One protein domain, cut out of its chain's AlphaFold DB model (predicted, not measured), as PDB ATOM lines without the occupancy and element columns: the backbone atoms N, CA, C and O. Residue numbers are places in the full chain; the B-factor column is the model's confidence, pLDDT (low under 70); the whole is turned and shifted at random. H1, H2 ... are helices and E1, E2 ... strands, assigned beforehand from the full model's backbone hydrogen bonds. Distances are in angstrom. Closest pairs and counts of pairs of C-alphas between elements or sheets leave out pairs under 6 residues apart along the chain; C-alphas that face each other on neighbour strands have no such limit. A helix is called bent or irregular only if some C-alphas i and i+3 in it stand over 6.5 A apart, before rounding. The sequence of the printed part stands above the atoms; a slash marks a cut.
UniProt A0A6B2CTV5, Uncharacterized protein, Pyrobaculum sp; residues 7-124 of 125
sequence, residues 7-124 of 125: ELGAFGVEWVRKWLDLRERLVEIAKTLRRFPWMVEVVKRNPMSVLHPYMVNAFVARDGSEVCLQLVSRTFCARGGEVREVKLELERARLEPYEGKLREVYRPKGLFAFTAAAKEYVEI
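AT A GLANCE: This is residues 7 to 124 of the 125 residues of an uncharacterized protein of Pyrobaculum sp (UniProt A0A6B2CTV5). A strongly twisted sheet of seven strands has a cluster of four helices at one end, in which H4 packs on the E2, E3 and E4 part of the sheet and H3 grazes it, mostly at E1. H2 in the cluster and H5, a short helix beyond the sheet, lie at opposite ends of the longest axis, and the hairpin of E5 and E6 makes one side of the sheet. The printed part has 118 residues, with five named helices and seven named strands in the order H1 H2 H3 H4 E1 E2 E3 E4 E5 E6 H5 E7. The sheet runs E4 E3 E2 E1 E7 E6 E5, all antiparallel, and the class is mixed, helices and strands. The whole is compact, with a radius of gyration of the C-alphas of 14.1 A and spans of 40 by 29 by 23 A.

IN THESE COORDINATES: H1, residues 7 to 11, begins at C-alpha 7 (195.233, 175.974, 194.079). H2 is residues 13 to 18; H3, residues 20 to 35, is 21.6 A long; H4, residues 38 to 45, is 10.9 A long. H3 is irregular, with C-alphas 21 and 24 8.5 A apart, and has a kink of 39 degrees near residue 27. E1 is residues 56 to 61, 16.9 A, from C-alpha 56 (201.076, 164.653, 198.945); E2 is 67 to 71, E3 74 to 79, 16.4 A, and E4 82 to 86. E5, residues 90 to 98, 17.9 A, bends by 77 degrees at residue 95. E6 is 101 to 108, 22.1 A, H5 112 to 115, and E7 121 to 123, ending at C-alpha 123 (195.455, 162.187, 207.945).

HOW THE PARTS SIT: E1, E2, E3 and E4 form a meander, each strand the antiparallel neighbour of the one before, with N 59 and O 68 at 2.9 A, N 69 and O 76 at 2.8 A, and N 77 and O 84 at 2.9 A. E7 has E1 and E6 as neighbours, with N 60 and O 122 at 2.9 A and N 106 and O 121 at 2.8 A. In the hairpin of E5 and E6, N 93 and O 105 are 2.8 A apart. H4 has a height over the sheet of 9.0 A and lies only just over E3, on which 3 of its 8 C-alphas fall. H1 touches H4, the closest C-alphas being those of Ala 10 and Lys 44, 5.2 A, and touches H3, at Glu 7 and Ala 30, 5.8 A. H5 only grazes the sheet. Every O i to N i+4 pair is within hydrogen-bond range in H2 and H4; H3 has 10 of 12, H1 0 of 1 but 2 of 2 O i to N i+3 pairs, and H5 is too short for an i+4 pair.

THE WHOLE: The C-alphas farthest apart, those of Arg 17 and Phe 114, are 41.3 A apart. The printed part has no cut and no long link. The mean pLDDT of the printed part is 91.9, and residues 48 to 50 are under 70.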
ATOM      1  N   GLU A   7     194.176 176.358 193.137       95.31
ATOM      2  CA  GLU A   7     195.233 175.974 194.079       95.31
ATOM      3  C   GLU A   7     196.142 174.878 193.511       95.31
ATOM      4  O   GLU A   7     197.347 174.877 193.758       95.31
ATOM      5  N   LEU A   8     195.592 173.986 192.678       94.19
ATOM      6  CA  LEU A   8     196.367 172.951 191.990       94.19
ATOM      7  C   LEU A   8     197.381 173.533 190.998       94.19
ATOM      8  O   LEU A   8     198.345 172.860 190.641       94.19
ATOM      9  N   GLY A   9     197.210 174.794 190.590       92.31
ATOM     10  CA  GLY A   9     198.182 175.517 189.775       92.31
ATOM     11  C   GLY A   9     199.560 175.629 190.435       92.31
ATOM     12  O   GLY A   9     200.548 175.755 189.719       92.31
ATOM     13  N   ALA A  10     199.653 175.502 191.766       92.81
ATOM     14  CA  ALA A  10     200.930 175.466 192.482       92.81
ATOM     15  C   ALA A  10     201.840 174.304 192.054       92.81
ATOM     16  O   ALA A  10     203.057 174.447 192.096       92.81
ATOM     17  N   PHE A  11     201.264 173.184 191.603       91.56
ATOM     18  CA  PHE A  11     202.017 172.038 191.083       91.56
ATOM     19  C   PHE A  11     202.391 172.184 189.597       91.56
ATOM     20  O   PHE A  11     203.155 171.380 189.069       91.56
ATOM     21  N   GLY A  12     201.864 173.204 188.912       91.56
ATOM     22  CA  GLY A  12     202.029 173.416 187.476       91.56
ATOM     23  C   GLY A  12     200.940 172.750 186.625       91.56
ATOM     24  O   GLY A  12     200.386 171.703 186.958       91.56
ATOM     25  N   VAL A  13     200.629 173.370 185.482       91.44
ATOM     26  CA  VAL A  13     199.550 172.925 184.579       91.44
ATOM     27  C   VAL A  13     199.806 171.520 184.030       91.44
ATOM     28  O   VAL A  13     198.885 170.704 183.983       91.44
ATOM     29  N   GLU A  14     201.051 171.223 183.662       91.31
ATOM     30  CA  GLU A  14     201.440 169.918 183.117       91.31
ATOM     31  C   GLU A  14     201.289 168.795 184.146       91.31
ATOM     32  O   GLU A  14     200.840 167.702 183.809       91.31
ATOM     33  N   TRP A  15     201.561 169.082 185.421       91.62
ATOM     34  CA  TRP A  15     201.342 168.129 186.502       91.62
ATOM     35  C   TRP A  15     199.858 167.785 186.653       91.62
ATOM     36  O   TRP A  15     199.487 166.614 186.701       91.62
ATOM     37  N   VAL A  16     198.985 168.798 186.646       92.12
ATOM     38  CA  VAL A  16     197.533 168.584 186.745       92.12
ATOM     39  C   VAL A  16     197.004 167.812 185.541       92.12
ATOM     40  O   VAL A  16     196.155 166.945 185.718       92.12
ATOM     41  N   ARG A  17     197.504 168.099 184.331       92.38
ATOM     42  CA  ARG A  17     197.146 167.365 183.105       92.38
ATOM     43  C   ARG A  17     197.563 165.901 183.169       92.38
ATOM     44  O   ARG A  17     196.783 165.044 182.766       92.38
ATOM     45  N   LYS A  18     198.761 165.627 183.690       92.75
ATOM     46  CA  LYS A  18     199.309 164.272 183.809       92.75
ATOM     47  C   LYS A  18     198.451 163.359 184.688       92.75
ATOM     48  O   LYS A  18     198.355 162.181 184.380       92.75
ATOM     49  N   TRP A  19     197.840 163.897 185.743       93.88
ATOM     50  CA  TRP A  19     197.131 163.117 186.767       93.88
ATOM     51  C   TRP A  19     195.604 163.279 186.744       93.88
ATOM     52  O   TRP A  19     194.942 163.114 187.769       93.88
ATOM     53  N   LEU A  20     195.018 163.660 185.601       93.00
ATOM     54  CA  LEU A  20     193.566 163.870 185.486       93.00
ATOM     55  C   LEU A  20     192.736 162.602 185.743       93.00
ATOM     56  O   LEU A  20     191.569 162.716 186.116       93.00
ATOM     57  N   ASP A  21     193.329 161.425 185.560       94.44
ATOM     58  CA  ASP A  21     192.767 160.121 185.913       94.44
ATOM     59  C   ASP A  21     192.555 159.964 187.429       94.44
ATOM     60  O   ASP A  21     191.585 159.343 187.858       94.44
ATOM     61  N   LEU A  22     193.373 160.625 188.253       95.44
ATOM     62  CA  LEU A  22     193.261 160.672 189.715       95.44
ATOM     63  C   LEU A  22     192.435 161.876 190.204       95.44
ATOM     64  O   LEU A  22     192.762 162.513 191.210       95.44
ATOM     65  N   ARG A  23     191.343 162.202 189.496       94.56
ATOM     66  CA  ARG A  23     190.506 163.391 189.747       94.56
ATOM     67  C   ARG A  23     190.090 163.551 191.207       94.56
ATOM     68  O   ARG A  23     190.150 164.662 191.725       94.56
ATOM     69  N   GLU A  24     189.649 162.483 191.861       94.38
ATOM     70  CA  GLU A  24     189.189 162.551 193.252       94.38
ATOM     71  C   GLU A  24     190.319 162.964 194.196       94.38
ATOM     72  O   GLU A  24     190.156 163.915 194.963       94.38
ATOM     73  N   ARG A  25     191.506 162.359 194.044       95.62
ATOM     74  CA  ARG A  25     192.698 162.726 194.816       95.62
ATOM     75  C   ARG A  25     193.112 164.174 194.567       95.62
ATOM     76  O   ARG A  25     193.426 164.894 195.511       95.62
ATOM     77  N   LEU A  26     193.072 164.632 193.315       95.69
ATOM     78  CA  LEU A  26     193.346 166.032 192.979       95.69
ATOM     79  C   LEU A  26     192.371 166.991 193.673       95.69
ATOM     80  O   LEU A  26     192.786 168.030 194.182       95.69
ATOM     81  N   VAL A  27     191.084 166.646 193.724       96.06
ATOM     82  CA  VAL A  27     190.069 167.458 194.408       96.06
ATOM     83  C   VAL A  27     190.303 167.482 195.920       96.06
ATOM     84  O   VAL A  27     190.161 168.540 196.532       96.06
ATOM     85  N   GLU A  28     190.687 166.366 196.543       95.44
ATOM     86  CA  GLU A  28     191.031 166.333 197.974       95.44
ATOM     87  C   GLU A  28     192.259 167.192 198.293       95.44
ATOM     88  O   GLU A  28     192.231 167.967 199.257       95.44
ATOM     89  N   ILE A  29     193.290 167.150 197.440       95.88
ATOM     90  CA  ILE A  29     194.463 168.033 197.544       95.88
ATOM     91  C   ILE A  29     194.019 169.485 197.453       95.88
ATOM     92  O   ILE A  29     194.341 170.283 198.329       95.88
ATOM     93  N   ALA A  30     193.224 169.829 196.443       96.69
ATOM     94  CA  ALA A  30     192.766 171.194 196.241       96.69
ATOM     95  C   ALA A  30     191.942 171.727 197.424       96.69
ATOM     96  O   ALA A  30     192.172 172.846 197.880       96.69
ATOM     97  N   LYS A  31     191.022 170.918 197.967       96.25
ATOM     98  CA  LYS A  31     190.242 171.263 199.167       96.25
ATOM     99  C   LYS A  31     191.144 171.518 200.371       96.25
ATOM    100  O   LYS A  31     190.921 172.482 201.101       96.25
ATOM    101  N   THR A  32     192.172 170.695 200.553       96.31
ATOM    102  CA  THR A  32     193.138 170.840 201.647       96.31
ATOM    103  C   THR A  32     193.981 172.101 201.486       96.31
ATOM    104  O   THR A  32     194.086 172.886 202.425       96.31
ATOM    105  N   LEU A  33     194.500 172.364 200.283       96.00
ATOM    106  CA  LEU A  33     195.239 173.592 199.980       96.00
ATOM    107  C   LEU A  33     194.381 174.849 200.161       96.00
ATOM    108  O   LEU A  33     194.863 175.853 200.675       96.00
ATOM    109  N   ARG A  34     193.096 174.794 199.791       96.00
ATOM    110  CA  ARG A  34     192.148 175.895 200.009       96.00
ATOM    111  C   ARG A  34     191.883 176.136 201.495       96.00
ATOM    112  O   ARG A  34     191.787 177.285 201.913       96.00
ATOM    113  N   ARG A  35     191.781 175.068 202.295       94.88
ATOM    114  CA  ARG A  35     191.638 175.149 203.758       94.88
ATOM    115  C   ARG A  35     192.897 175.710 204.426       94.88
ATOM    116  O   ARG A  35     192.783 176.414 205.425       94.88
ATOM    117  N   PHE A  36     194.074 175.428 203.869       95.00
ATOM    118  CA  PHE A  36     195.369 175.849 204.400       95.00
ATOM    119  C   PHE A  36     196.205 176.579 203.335       95.00
ATOM    120  O   PHE A  36     197.153 176.000 202.799       95.00
ATOM    121  N   PRO A  37     195.918 177.866 203.047       94.56
ATOM    122  CA  PRO A  37     196.556 178.594 201.946       94.56
ATOM    123  C   PRO A  37     198.090 178.632 201.995       94.56
ATOM    124  O   PRO A  37     198.738 178.685 200.954       94.56
ATOM    125  N   TRP A  38     198.699 178.542 203.184       95.62
ATOM    126  CA  TRP A  38     200.156 178.476 203.336       95.62
ATOM    127  C   TRP A  38     200.784 177.265 202.624       95.62
ATOM    128  O   TRP A  38     201.927 177.339 202.172       95.62
ATOM    129  N   MET A  39     200.039 176.162 202.476       95.81
ATOM    130  CA  MET A  39     200.503 174.965 201.774       95.81
ATOM    131  C   MET A  39     200.739 175.244 200.286       95.81
ATOM    132  O   MET A  39     201.666 174.691 199.700       95.81
ATOM    133  N   VAL A  40     199.955 176.146 199.683       95.12
ATOM    134  CA  VAL A  40     200.131 176.583 198.287       95.12
ATOM    135  C   VAL A  40     201.513 177.211 198.104       95.12
ATOM    136  O   VAL A  40     202.227 176.894 197.153       95.12
ATOM    137  N   GLU A  41     201.921 178.062 199.044       93.94
ATOM    138  CA  GLU A  41     203.221 178.731 199.010       93.94
ATOM    139  C   GLU A  41     204.379 177.759 199.251       93.94
ATOM    140  O   GLU A  41     205.427 177.872 198.614       93.94
ATOM    141  N   VAL A  42     204.184 176.749 200.104       94.25
ATOM    142  CA  VAL A  42     205.165 175.669 200.293       94.25
ATOM    143  C   VAL A  42     205.354 174.860 199.014       94.25
ATOM    144  O   VAL A  42     206.497 174.627 198.623       94.25
ATOM    145  N   VAL A  43     204.272 174.477 198.331       92.88
ATOM    146  CA  VAL A  43     204.346 173.730 197.065       92.88
ATOM    147  C   VAL A  43     205.052 174.555 195.986       92.88
ATOM    148  O   VAL A  43     205.957 174.045 195.331       92.88
ATOM    149  N   LYS A  44     204.726 175.848 195.845       91.62
ATOM    150  CA  LYS A  44     205.390 176.741 194.875       91.62
ATOM    151  C   LYS A  44     206.895 176.873 195.114       91.62
ATOM    152  O   LYS A  44     207.663 176.911 194.159       91.62
ATOM    153  N   ARG A  45     207.319 176.968 196.380       90.69
ATOM    154  CA  ARG A  45     208.740 177.092 196.761       90.69
ATOM    155  C   ARG A  45     209.512 175.783 196.627       90.69
ATOM    156  O   ARG A  45     210.734 175.815 196.525       90.69
ATOM    157  N   ASN A  46     208.815 174.651 196.633       85.75
ATOM    158  CA  ASN A  46     209.405 173.321 196.548       85.75
ATOM    159  C   ASN A  46     208.844 172.585 195.322       85.75
ATOM    160  O   ASN A  46     208.114 171.602 195.483       85.75
ATOM    161  N   PRO A  47     209.145 173.062 194.098       73.94
ATOM    162  CA  PRO A  47     208.598 172.475 192.886       73.94
ATOM    163  C   PRO A  47     209.132 171.051 192.701       73.94
ATOM    164  O   PRO A  47     210.327 170.835 192.508       73.94
ATOM    165  N   MET A  48     208.229 170.072 192.736       67.31
ATOM    166  CA  MET A  48     208.540 168.662 192.501       67.31
ATOM    167  C   MET A  48     208.007 168.269 191.121       67.31
ATOM    168  O   MET A  48     206.807 168.070 190.940       67.31
ATOM    169  N   SER A  49     208.897 168.160 190.133       62.72
ATOM    170  CA  SER A  49     208.545 167.979 188.713       62.72
ATOM    171  C   SER A  49     207.818 166.663 188.389       62.72
ATOM    172  O   SER A  49     207.133 166.581 187.372       62.72
ATOM    173  N   VAL A  50     207.920 165.637 189.245       67.38
ATOM    174  CA  VAL A  50     207.302 164.310 189.035       67.38
ATOM    175  C   VAL A  50     206.655 163.781 190.320       67.38
ATOM    176  O   VAL A  50     206.790 162.614 190.675       67.38
ATOM    177  N   LEU A  51     205.964 164.638 191.068       84.12
ATOM    178  CA  LEU A  51     205.269 164.178 192.270       84.12
ATOM    179  C   LEU A  51     204.049 163.320 191.893       84.12
ATOM    180  O   LEU A  51     203.228 163.757 191.095       84.12
ATOM    181  N   HIS A  52     203.894 162.120 192.445       92.25
ATOM    182  CA  HIS A  52     202.623 161.392 192.331       92.25
ATOM    183  C   HIS A  52     201.600 162.000 193.318       92.25
ATOM    184  O   HIS A  52     202.000 162.306 194.441       92.25
ATOM    185  N   PRO A  53     200.298 162.155 192.993       93.56
ATOM    186  CA  PRO A  53     199.319 162.779 193.901       93.56
ATOM    187  C   PRO A  53     199.191 162.129 195.294       93.56
ATOM    188  O   PRO A  53     198.873 162.806 196.266       93.56
ATOM    189  N   TYR A  54     199.466 160.829 195.419       92.44
ATOM    190  CA  TYR A  54     199.503 160.118 196.714       92.44
ATOM    191  C   TYR A  54     200.774 160.350 197.546       92.44
ATOM    192  O   TYR A  54     200.849 159.871 198.666       92.44
ATOM    193  N   MET A  55     201.756 161.086 197.022       92.12
ATOM    194  CA  MET A  55     202.942 161.533 197.773       92.12
ATOM    195  C   MET A  55     202.748 162.926 198.387       92.12
ATOM    196  O   MET A  55     203.685 163.499 198.947       92.12
ATOM    197  N   VAL A  56     201.562 163.504 198.193       93.88
ATOM    198  CA  VAL A  56     201.076 164.653 198.945       93.88
ATOM    199  C   VAL A  56     200.219 164.069 200.049       93.88
ATOM    200  O   VAL A  56     199.274 163.352 199.731       93.88
ATOM    201  N   ASN A  57     200.524 164.372 201.305       95.19
ATOM    202  CA  ASN A  57     199.718 164.001 202.469       95.19
ATOM    203  C   ASN A  57     199.567 165.233 203.358       95.19
ATOM    204  O   ASN A  57     200.430 166.114 203.371       95.19
ATOM    205  N   ALA A  58     198.468 165.317 204.099       96.38
ATOM    206  CA  ALA A  58     198.268 166.382 205.066       96.38
ATOM    207  C   ALA A  58     197.752 165.808 206.376       96.38
ATOM    208  O   ALA A  58     196.865 164.952 206.393       96.38
ATOM    209  N   PHE A  59     198.308 166.314 207.467       96.19
ATOM    210  CA  PHE A  59     198.058 165.827 208.809       96.19
ATOM    211  C   PHE A  59     197.633 166.974 209.712       96.19
ATOM    212  O   PHE A  59     198.195 168.065 209.649       96.19
ATOM    213  N   VAL A  60     196.665 166.721 210.582       95.81
ATOM    214  CA  VAL A  60     196.237 167.666 211.617       95.81
ATOM    215  C   VAL A  60     196.524 167.047 212.972       95.81
ATOM    216  O   VAL A  60     196.119 165.913 213.228       95.81
ATOM    217  N   ALA A  61     197.222 167.776 213.836       95.44
ATOM    218  CA  ALA A  61     197.380 167.376 215.225       95.44
ATOM    219  C   ALA A  61     196.003 167.314 215.903       95.44
ATOM    220  O   ALA A  61     195.192 168.227 215.747       95.44
ATOM    221  N   ARG A  62     195.715 166.254 216.664       92.44
ATOM    222  CA  ARG A  62     194.389 166.085 217.295       92.44
ATOM    223  C   ARG A  62     194.015 167.189 218.272       92.44
ATOM    224  O   ARG A  62     192.838 167.484 218.432       92.44
ATOM    225  N   ASP A  63     195.010 167.774 218.919       92.00
ATOM    226  CA  ASP A  63     194.848 168.917 219.815       92.00
ATOM    227  C   ASP A  63     194.708 170.255 219.061       92.00
ATOM    228  O   ASP A  63     194.571 171.302 219.689       92.00
ATOM    229  N   GLY A  64     194.745 170.238 217.723       90.38
ATOM    230  CA  GLY A  64     194.674 171.419 216.866       90.38
ATOM    231  C   GLY A  64     195.923 172.301 216.910       90.38
ATOM    232  O   GLY A  64     195.899 173.403 216.363       90.38
ATOM    233  N   SER A  65     197.005 171.853 217.554       91.69
ATOM    234  CA  SER A  65     198.198 172.671 217.799       91.69
ATOM    235  C   SER A  65     199.011 172.972 216.539       91.69
ATOM    236  O   SER A  65     199.657 174.020 216.459       91.69
ATOM    237  N   GLU A  66     198.976 172.076 215.553       94.75
ATOM    238  CA  GLU A  66     199.638 172.263 214.269       94.75
ATOM    239  C   GLU A  66     198.977 171.480 213.133       94.75
ATOM    240  O   GLU A  66     198.263 170.491 213.330       94.75
ATOM    241  N   VAL A  67     199.247 171.937 211.914       96.12
ATOM    242  CA  VAL A  67     198.843 171.273 210.673       96.12
ATOM    243  C   VAL A  67     200.072 171.100 209.804       96.12
ATOM    244  O   VAL A  67     200.833 172.046 209.616       96.12
ATOM    245  N   CYS A  68     200.248 169.907 209.252       96.62
ATOM    246  CA  CYS A  68     201.420 169.531 208.487       96.62
ATOM    247  C   CYS A  68     201.063 169.137 207.054       96.62
ATOM    248  O   CYS A  68     200.052 168.486 206.805       96.62
ATOM    249  N   LEU A  69     201.931 169.507 206.120       96.19
ATOM    250  CA  LEU A  69     201.951 169.068 204.733       96.19
ATOM    251  C   LEU A  69     203.197 168.212 204.534       96.19
ATOM    252  O   LEU A  69     204.309 168.680 204.774       96.19
ATOM    253  N   GLN A  70     203.019 166.990 204.054       93.94
ATOM    254  CA  GLN A  70     204.109 166.126 203.633       93.94
ATOM    255  C   GLN A  70     204.162 166.079 202.107       93.94
ATOM    256  O   GLN A  70     203.162 165.802 201.444       93.94
ATOM    257  N   LEU A  71     205.342 166.368 201.561       92.56
ATOM    258  CA  LEU A  71     205.667 166.273 200.143       92.56
ATOM    259  C   LEU A  71     206.838 165.302 199.995       92.56
ATOM    260  O   LEU A  71     207.982 165.641 200.308       92.56
ATOM    261  N   VAL A  72     206.561 164.090 199.514       87.31
ATOM    262  CA  VAL A  72     207.542 162.992 199.472       87.31
ATOM    263  C   VAL A  72     208.067 162.682 200.880       87.31
ATOM    264  O   VAL A  72     207.363 162.084 201.683       87.31
ATOM    265  N   SER A  73     209.290 163.100 201.198       84.12
ATOM    266  CA  SER A  73     209.962 162.872 202.479       84.12
ATOM    267  C   SER A  73     210.117 164.147 203.309       84.12
ATOM    268  O   SER A  73     210.677 164.096 204.402       84.12
ATOM    269  N   ARG A  74     209.648 165.293 202.803       91.50
ATOM    270  CA  ARG A  74     209.763 166.590 203.474       91.50
ATOM    271  C   ARG A  74     208.434 166.956 204.102       91.50
ATOM    272  O   ARG A  74     207.409 166.960 203.420       91.50
ATOM    273  N   THR A  75     208.464 167.292 205.385       94.56
ATOM    274  CA  THR A  75     207.268 167.651 206.146       94.56
ATOM    275  C   THR A  75     207.373 169.098 206.591       94.56
ATOM    276  O   THR A  75     208.359 169.505 207.196       94.56
ATOM    277  N   PHE A  76     206.346 169.885 206.301       95.62
ATOM    278  CA  PHE A  76     206.236 171.284 206.688       95.62
ATOM    279  C   PHE A  76     205.057 171.420 207.629       95.62
ATOM    280  O   PHE A  76     203.962 171.012 207.263       95.62
ATOM    281  N   CYS A  77     205.254 171.992 208.810       96.00
ATOM    282  CA  CYS A  77     204.179 172.183 209.777       96.00
ATOM    283  C   CYS A  77     203.987 173.666 210.077       96.00
ATOM    284  O   CYS A  77     204.956 174.421 210.202       96.00
ATOM    285  N   ALA A  78     202.722 174.059 210.187       95.81
ATOM    286  CA  ALA A  78     202.291 175.373 210.617       95.81
ATOM    287  C   ALA A  78     201.871 175.320 212.087       95.81
ATOM    288  O   ALA A  78     200.937 174.594 212.433       95.81
ATOM    289  N   ARG A  79     202.524 176.118 212.934       90.94
ATOM    290  CA  ARG A  79     202.206 176.263 214.360       90.94
ATOM    291  C   ARG A  79     202.188 177.742 214.721       90.94
ATOM    292  O   ARG A  79     203.170 178.438 214.501       90.94
ATOM    293  N   GLY A  80     201.073 178.227 215.266       85.06
ATOM    294  CA  GLY A  80     200.954 179.632 215.685       85.06
ATOM    295  C   GLY A  80     201.181 180.656 214.561       85.06
ATOM    296  O   GLY A  80     201.611 181.767 214.837       85.06
ATOM    297  N   GLY A  81     200.930 180.281 213.301       83.38
ATOM    298  CA  GLY A  81     201.142 181.139 212.127       83.38
ATOM    299  C   GLY A  81     202.526 181.026 211.480       83.38
ATOM    300  O   GLY A  81     202.697 181.479 210.350       83.38
ATOM    301  N   GLU A  82     203.490 180.370 212.127       91.50
ATOM    302  CA  GLU A  82     204.810 180.113 211.548       91.50
ATOM    303  C   GLU A  82     204.839 178.769 210.822       91.50
ATOM    304  O   GLU A  82     204.390 177.755 211.359       91.50
ATOM    305  N   VAL A  83     205.398 178.755 209.609       95.69
ATOM    306  CA  VAL A  83     205.582 177.545 208.796       95.69
ATOM    307  C   VAL A  83     207.056 177.179 208.772       95.69
ATOM    308  O   VAL A  83     207.892 177.983 208.362       95.69
ATOM    309  N   ARG A  84     207.376 175.944 209.157       94.00
ATOM    310  CA  ARG A  84     208.748 175.427 209.149       94.00
ATOM    311  C   ARG A  84     208.805 173.998 208.641       94.00
ATOM    312  O   ARG A  84     207.874 173.220 208.839       94.00
ATOM    313  N   GLU A  85     209.919 173.655 208.011       94.44
ATOM    314  CA  GLU A  85     210.244 172.260 207.730       94.44
ATOM    315  C   GLU A  85     210.615 171.559 209.040       94.44
ATOM    316  O   GLU A  85     211.405 172.074 209.835       94.44
ATOM    317  N   VAL A  86     210.021 170.395 209.282       92.25
ATOM    318  CA  VAL A  86     210.254 169.583 210.472       92.25
ATOM    319  C   VAL A  86     210.618 168.164 210.068       92.25
ATOM    320  O   VAL A  86     210.122 167.622 209.081       92.25
ATOM    321  N   LYS A  87     211.459 167.529 210.880       90.44
ATOM    322  CA  LYS A  87     211.617 166.079 210.824       90.44
ATOM    323  C   LYS A  87     210.510 165.463 211.670       90.44
ATOM    324  O   LYS A  87     210.553 165.551 212.895       90.44
ATOM    325  N   LEU A  88     209.508 164.905 211.004       89.81
ATOM    326  CA  LEU A  88     208.386 164.217 211.629       89.81
ATOM    327  C   LEU A  88     208.279 162.826 211.012       89.81
ATOM    328  O   LEU A  88     208.061 162.698 209.809       89.81
ATOM    329  N   GLU A  89     208.420 161.801 211.845       91.75
ATOM    330  CA  GLU A  89     208.142 160.426 211.456       91.75
ATOM    331  C   GLU A  89     206.892 159.938 212.164       91.75
ATOM    332  O   GLU A  89     206.791 160.003 213.389       91.75
ATOM    333  N   LEU A  90     205.963 159.422 211.371       93.06
ATOM    334  CA  LEU A  90     204.678 158.939 211.830       93.06
ATOM    335  C   LEU A  90     204.586 157.425 211.624       93.06
ATOM    336  O   LEU A  90     205.042 156.888 210.615       93.06
ATOM    337  N   GLU A  91     203.981 156.735 212.584       94.50
ATOM    338  CA  GLU A  91     203.494 155.368 212.438       94.50
ATOM    339  C   GLU A  91     201.972 155.351 212.481       94.50
ATOM    340  O   GLU A  91     201.344 156.046 213.287       94.50
ATOM    341  N   ARG A  92     201.370 154.561 211.593       95.25
ATOM    342  CA  ARG A  92     199.926 154.368 211.568       95.25
ATOM    343  C   ARG A  92     199.501 153.640 212.841       95.25
ATOM    344  O   ARG A  92     200.012 152.568 213.143       95.25
ATOM    345  N   ALA A  93     198.543 154.213 213.560       93.75
ATOM    346  CA  ALA A  93     198.030 153.658 214.805       93.75
ATOM    347  C   ALA A  93     196.684 152.951 214.611       93.75
ATOM    348  O   ALA A  93     196.516 151.828 215.078       93.75
ATOM    349  N   ARG A  94     195.706 153.616 213.981       95.94
ATOM    350  CA  ARG A  94     194.330 153.102 213.834       95.94
ATOM    351  C   ARG A  94     193.503 153.904 212.831       95.94
ATOM    352  O   ARG A  94     193.942 154.947 212.365       95.94
ATOM    353  N   LEU A  95     192.303 153.415 212.527       95.56
ATOM    354  CA  LEU A  95     191.269 154.137 211.786       95.56
ATOM    355  C   LEU A  95     190.222 154.662 212.769       95.56
ATOM    356  O   LEU A  95     189.711 153.889 213.576       95.56
ATOM    357  N   GLU A  96     189.884 155.947 212.694       93.38
ATOM    358  CA  GLU A  96     188.836 156.548 213.526       93.38
ATOM    359  C   GLU A  96     187.987 157.560 212.742       93.38
ATOM    360  O   GLU A  96     188.463 158.144 211.763       93.38
ATOM    361  N   PRO A  97     186.722 157.786 213.142       93.44
ATOM    362  CA  PRO A  97     185.902 158.842 212.562       93.44
ATOM    363  C   PRO A  97     186.507 160.230 212.817       93.44
ATOM    364  O   PRO A  97     186.763 160.610 213.959       93.44
ATOM    365  N   TYR A  98     186.695 161.010 211.756       89.19
ATOM    366  CA  TYR A  98     187.126 162.404 211.801       89.19
ATOM    367  C   TYR A  98     186.439 163.198 210.684       89.19
ATOM    368  O   TYR A  98     186.453 162.790 209.522       89.19
ATOM    369  N   GLU A  99     185.804 164.320 211.040       86.75
ATOM    370  CA  GLU A  99     185.034 165.171 210.109       86.75
ATOM    371  C   GLU A  99     184.034 164.381 209.234       86.75
ATOM    372  O   GLU A  99     183.870 164.640 208.043       86.75
ATOM    373  N   GLY A 100     183.368 163.379 209.820       88.25
ATOM    374  CA  GLY A 100     182.350 162.573 209.134       88.25
ATOM    375  C   GLY A 100     182.892 161.517 208.160       88.25
ATOM    376  O   GLY A 100     182.101 160.875 207.475       88.25
ATOM    377  N   LYS A 101     184.213 161.303 208.101       89.56
ATOM    378  CA  LYS A 101     184.856 160.225 207.333       89.56
ATOM    379  C   LYS A 101     185.701 159.337 208.244       89.56
ATOM    380  O   LYS A 101     186.171 159.785 209.285       89.56
ATOM    381  N   LEU A 102     185.934 158.089 207.844       94.19
ATOM    382  CA  LEU A 102     186.931 157.244 208.499       94.19
ATOM    383  C   LEU A 102     188.327 157.690 208.040       94.19
ATOM    384  O   LEU A 102     188.591 157.713 206.839       94.19
ATOM    385  N   ARG A 103     189.194 158.086 208.976       94.94
ATOM    386  CA  ARG A 103     190.541 158.602 208.699       94.94
ATOM    387  C   ARG A 103     191.599 157.819 209.459       94.94
ATOM    388  O   ARG A 103     191.341 157.288 210.540       94.94
ATOM    389  N   GLU A 104     192.795 157.762 208.891       96.19
ATOM    390  CA  GLU A 104     193.943 157.164 209.557       96.19
ATOM    391  C   GLU A 104     194.506 158.114 210.614       96.19
ATOM    392  O   GLU A 104     194.728 159.303 210.381       96.19
ATOM    393  N   VAL A 105     194.710 157.564 211.806       96.62
ATOM    394  CA  VAL A 105     195.350 158.219 212.938       96.62
ATOM    395  C   VAL A 105     196.766 157.690 213.046       96.62
ATOM    396  O   VAL A 105     197.002 156.479 213.028       96.62
ATOM    397  N   TYR A 106     197.691 158.612 213.225       96.06
ATOM    398  CA  TYR A 106     199.116 158.391 213.285       96.06
ATOM    399  C   TYR A 106     199.684 158.870 214.614       96.06
ATOM    400  O   TYR A 106     199.154 159.790 215.245       96.06
ATOM    401  N   ARG A 107     200.798 158.270 215.020       95.44
ATOM    402  CA  ARG A 107     201.582 158.686 216.183       95.44
ATOM    403  C   ARG A 107     203.014 158.983 215.764       95.44
ATOM    404  O   ARG A 107     203.547 158.278 214.910       95.44
ATOM    405  N   PRO A 108     203.649 160.007 216.340       94.50
ATOM    406  CA  PRO A 108     205.084 160.182 216.220       94.50
ATOM    407  C   PRO A 108     205.841 158.942 216.700       94.50
ATOM    408  O   PRO A 108     205.496 158.389 217.745       94.50
ATOM    409  N   LYS A 109     206.891 158.544 215.979       93.94
ATOM    410  CA  LYS A 109     207.719 157.376 216.322       93.94
ATOM    411  C   LYS A 109     209.188 157.730 216.565       93.94
ATOM    412  O   LYS A 109     209.678 158.783 216.152       93.94
ATOM    413  N   GLY A 110     209.905 156.822 217.230       89.88
ATOM    414  CA  GLY A 110     211.345 156.940 217.479       89.88
ATOM    415  C   GLY A 110     211.721 158.188 218.286       89.88
ATOM    416  O   GLY A 110     210.980 158.614 219.171       89.88
ATOM    417  N   LEU A 111     212.867 158.804 217.967       85.25
ATOM    418  CA  LEU A 111     213.315 160.038 218.631       85.25
ATOM    419  C   LEU A 111     212.343 161.208 218.412       85.25
ATOM    420  O   LEU A 111     212.220 162.075 219.277       85.25
ATOM    421  N   PHE A 112     211.623 161.222 217.288       85.12
ATOM    422  CA  PHE A 112     210.672 162.286 216.966       85.12
ATOM    423  C   PHE A 112     209.439 162.265 217.874       85.12
ATOM    424  O   PHE A 112     208.801 163.298 218.051       85.12
ATOM    425  N   ALA A 113     209.138 161.143 218.537       84.62
ATOM    426  CA  ALA A 113     208.041 161.072 219.502       84.62
ATOM    427  C   ALA A 113     208.231 161.953 220.745       84.62
ATOM    428  O   ALA A 113     207.250 162.363 221.378       84.62
ATOM    429  N   PHE A 114     209.482 162.270 221.084       79.00
ATOM    430  CA  PHE A 114     209.821 163.126 222.220       79.00
ATOM    431  C   PHE A 114     209.822 164.615 221.865       79.00
ATOM    432  O   PHE A 114     209.620 165.443 222.747       79.00
ATOM    433  N   THR A 115     210.033 164.955 220.591       83.19
ATOM    434  CA  THR A 115     210.141 166.342 220.113       83.19
ATOM    435  C   THR A 115     208.913 166.829 219.340       83.19
ATOM    436  O   THR A 115     208.795 168.031 219.100       83.19
ATOM    437  N   ALA A 116     208.000 165.929 218.960       85.56
ATOM    438  CA  ALA A 116     206.755 166.268 218.275       85.56
ATOM    439  C   ALA A 116     205.869 167.197 219.118       85.56
ATOM    440  O   ALA A 116     205.807 167.083 220.344       85.56
ATOM    441  N   ALA A 117     205.157 168.109 218.448       84.62
ATOM    442  CA  ALA A 117     204.285 169.063 219.125       84.62
ATOM    443  C   ALA A 117     203.010 168.407 219.678       84.62
ATOM    444  O   ALA A 117     202.502 168.864 220.698       84.62
ATOM    445  N   ALA A 118     202.540 167.330 219.040       90.94
ATOM    446  CA  ALA A 118     201.349 166.589 219.435       90.94
ATOM    447  C   ALA A 118     201.614 165.082 219.533       90.94
ATOM    448  O   ALA A 118     202.583 164.552 218.989       90.94
ATOM    449  N   LYS A 119     200.730 164.370 220.240       92.38
ATOM    450  CA  LYS A 119     200.828 162.911 220.431       92.38
ATOM    451  C   LYS A 119     200.139 162.098 219.343       92.38
ATOM    452  O   LYS A 119     200.535 160.961 219.103       92.38
ATOM    453  N   GLU A 120     199.125 162.662 218.695       95.44
ATOM    454  CA  GLU A 120     198.385 162.004 217.622       95.44
ATOM    455  C   GLU A 120     198.095 162.993 216.495       95.44
ATOM    456  O   GLU A 120     197.748 164.151 216.740       95.44
ATOM    457  N   TYR A 121     198.190 162.500 215.265       96.44
ATOM    458  CA  TYR A 121     197.895 163.233 214.042       96.44
ATOM    459  C   TYR A 121     196.845 162.470 213.242       96.44
ATOM    460  O   TYR A 121     196.864 161.244 213.205       96.44
ATOM    461  N   VAL A 122     195.933 163.180 212.593       96.94
ATOM    462  CA  VAL A 122     194.929 162.596 211.699       96.94
ATOM    463  C   VAL A 122     195.292 162.945 210.267       96.94
ATOM    464  O   VAL A 122     195.524 164.116 209.968       96.94
ATOM    465  N   GLU A 123     195.324 161.954 209.381       95.75
ATOM    466  CA  GLU A 123     195.455 162.187 207.945       95.75
ATOM    467  C   GLU A 123     194.134 162.707 207.386       95.75
ATOM    468  O   GLU A 123     193.098 162.038 207.417       95.75
ATOM    469  N   ILE A 124     194.165 163.942 206.903       93.81
ATOM    470  CA  ILE A 124     192.981 164.650 206.407       93.81
ATOM    471  C   ILE A 124     192.889 164.652 204.883       93.81
ATOM    472  O   ILE A 124     191.878 165.107 204.336       93.81
TER     473      ILE A 124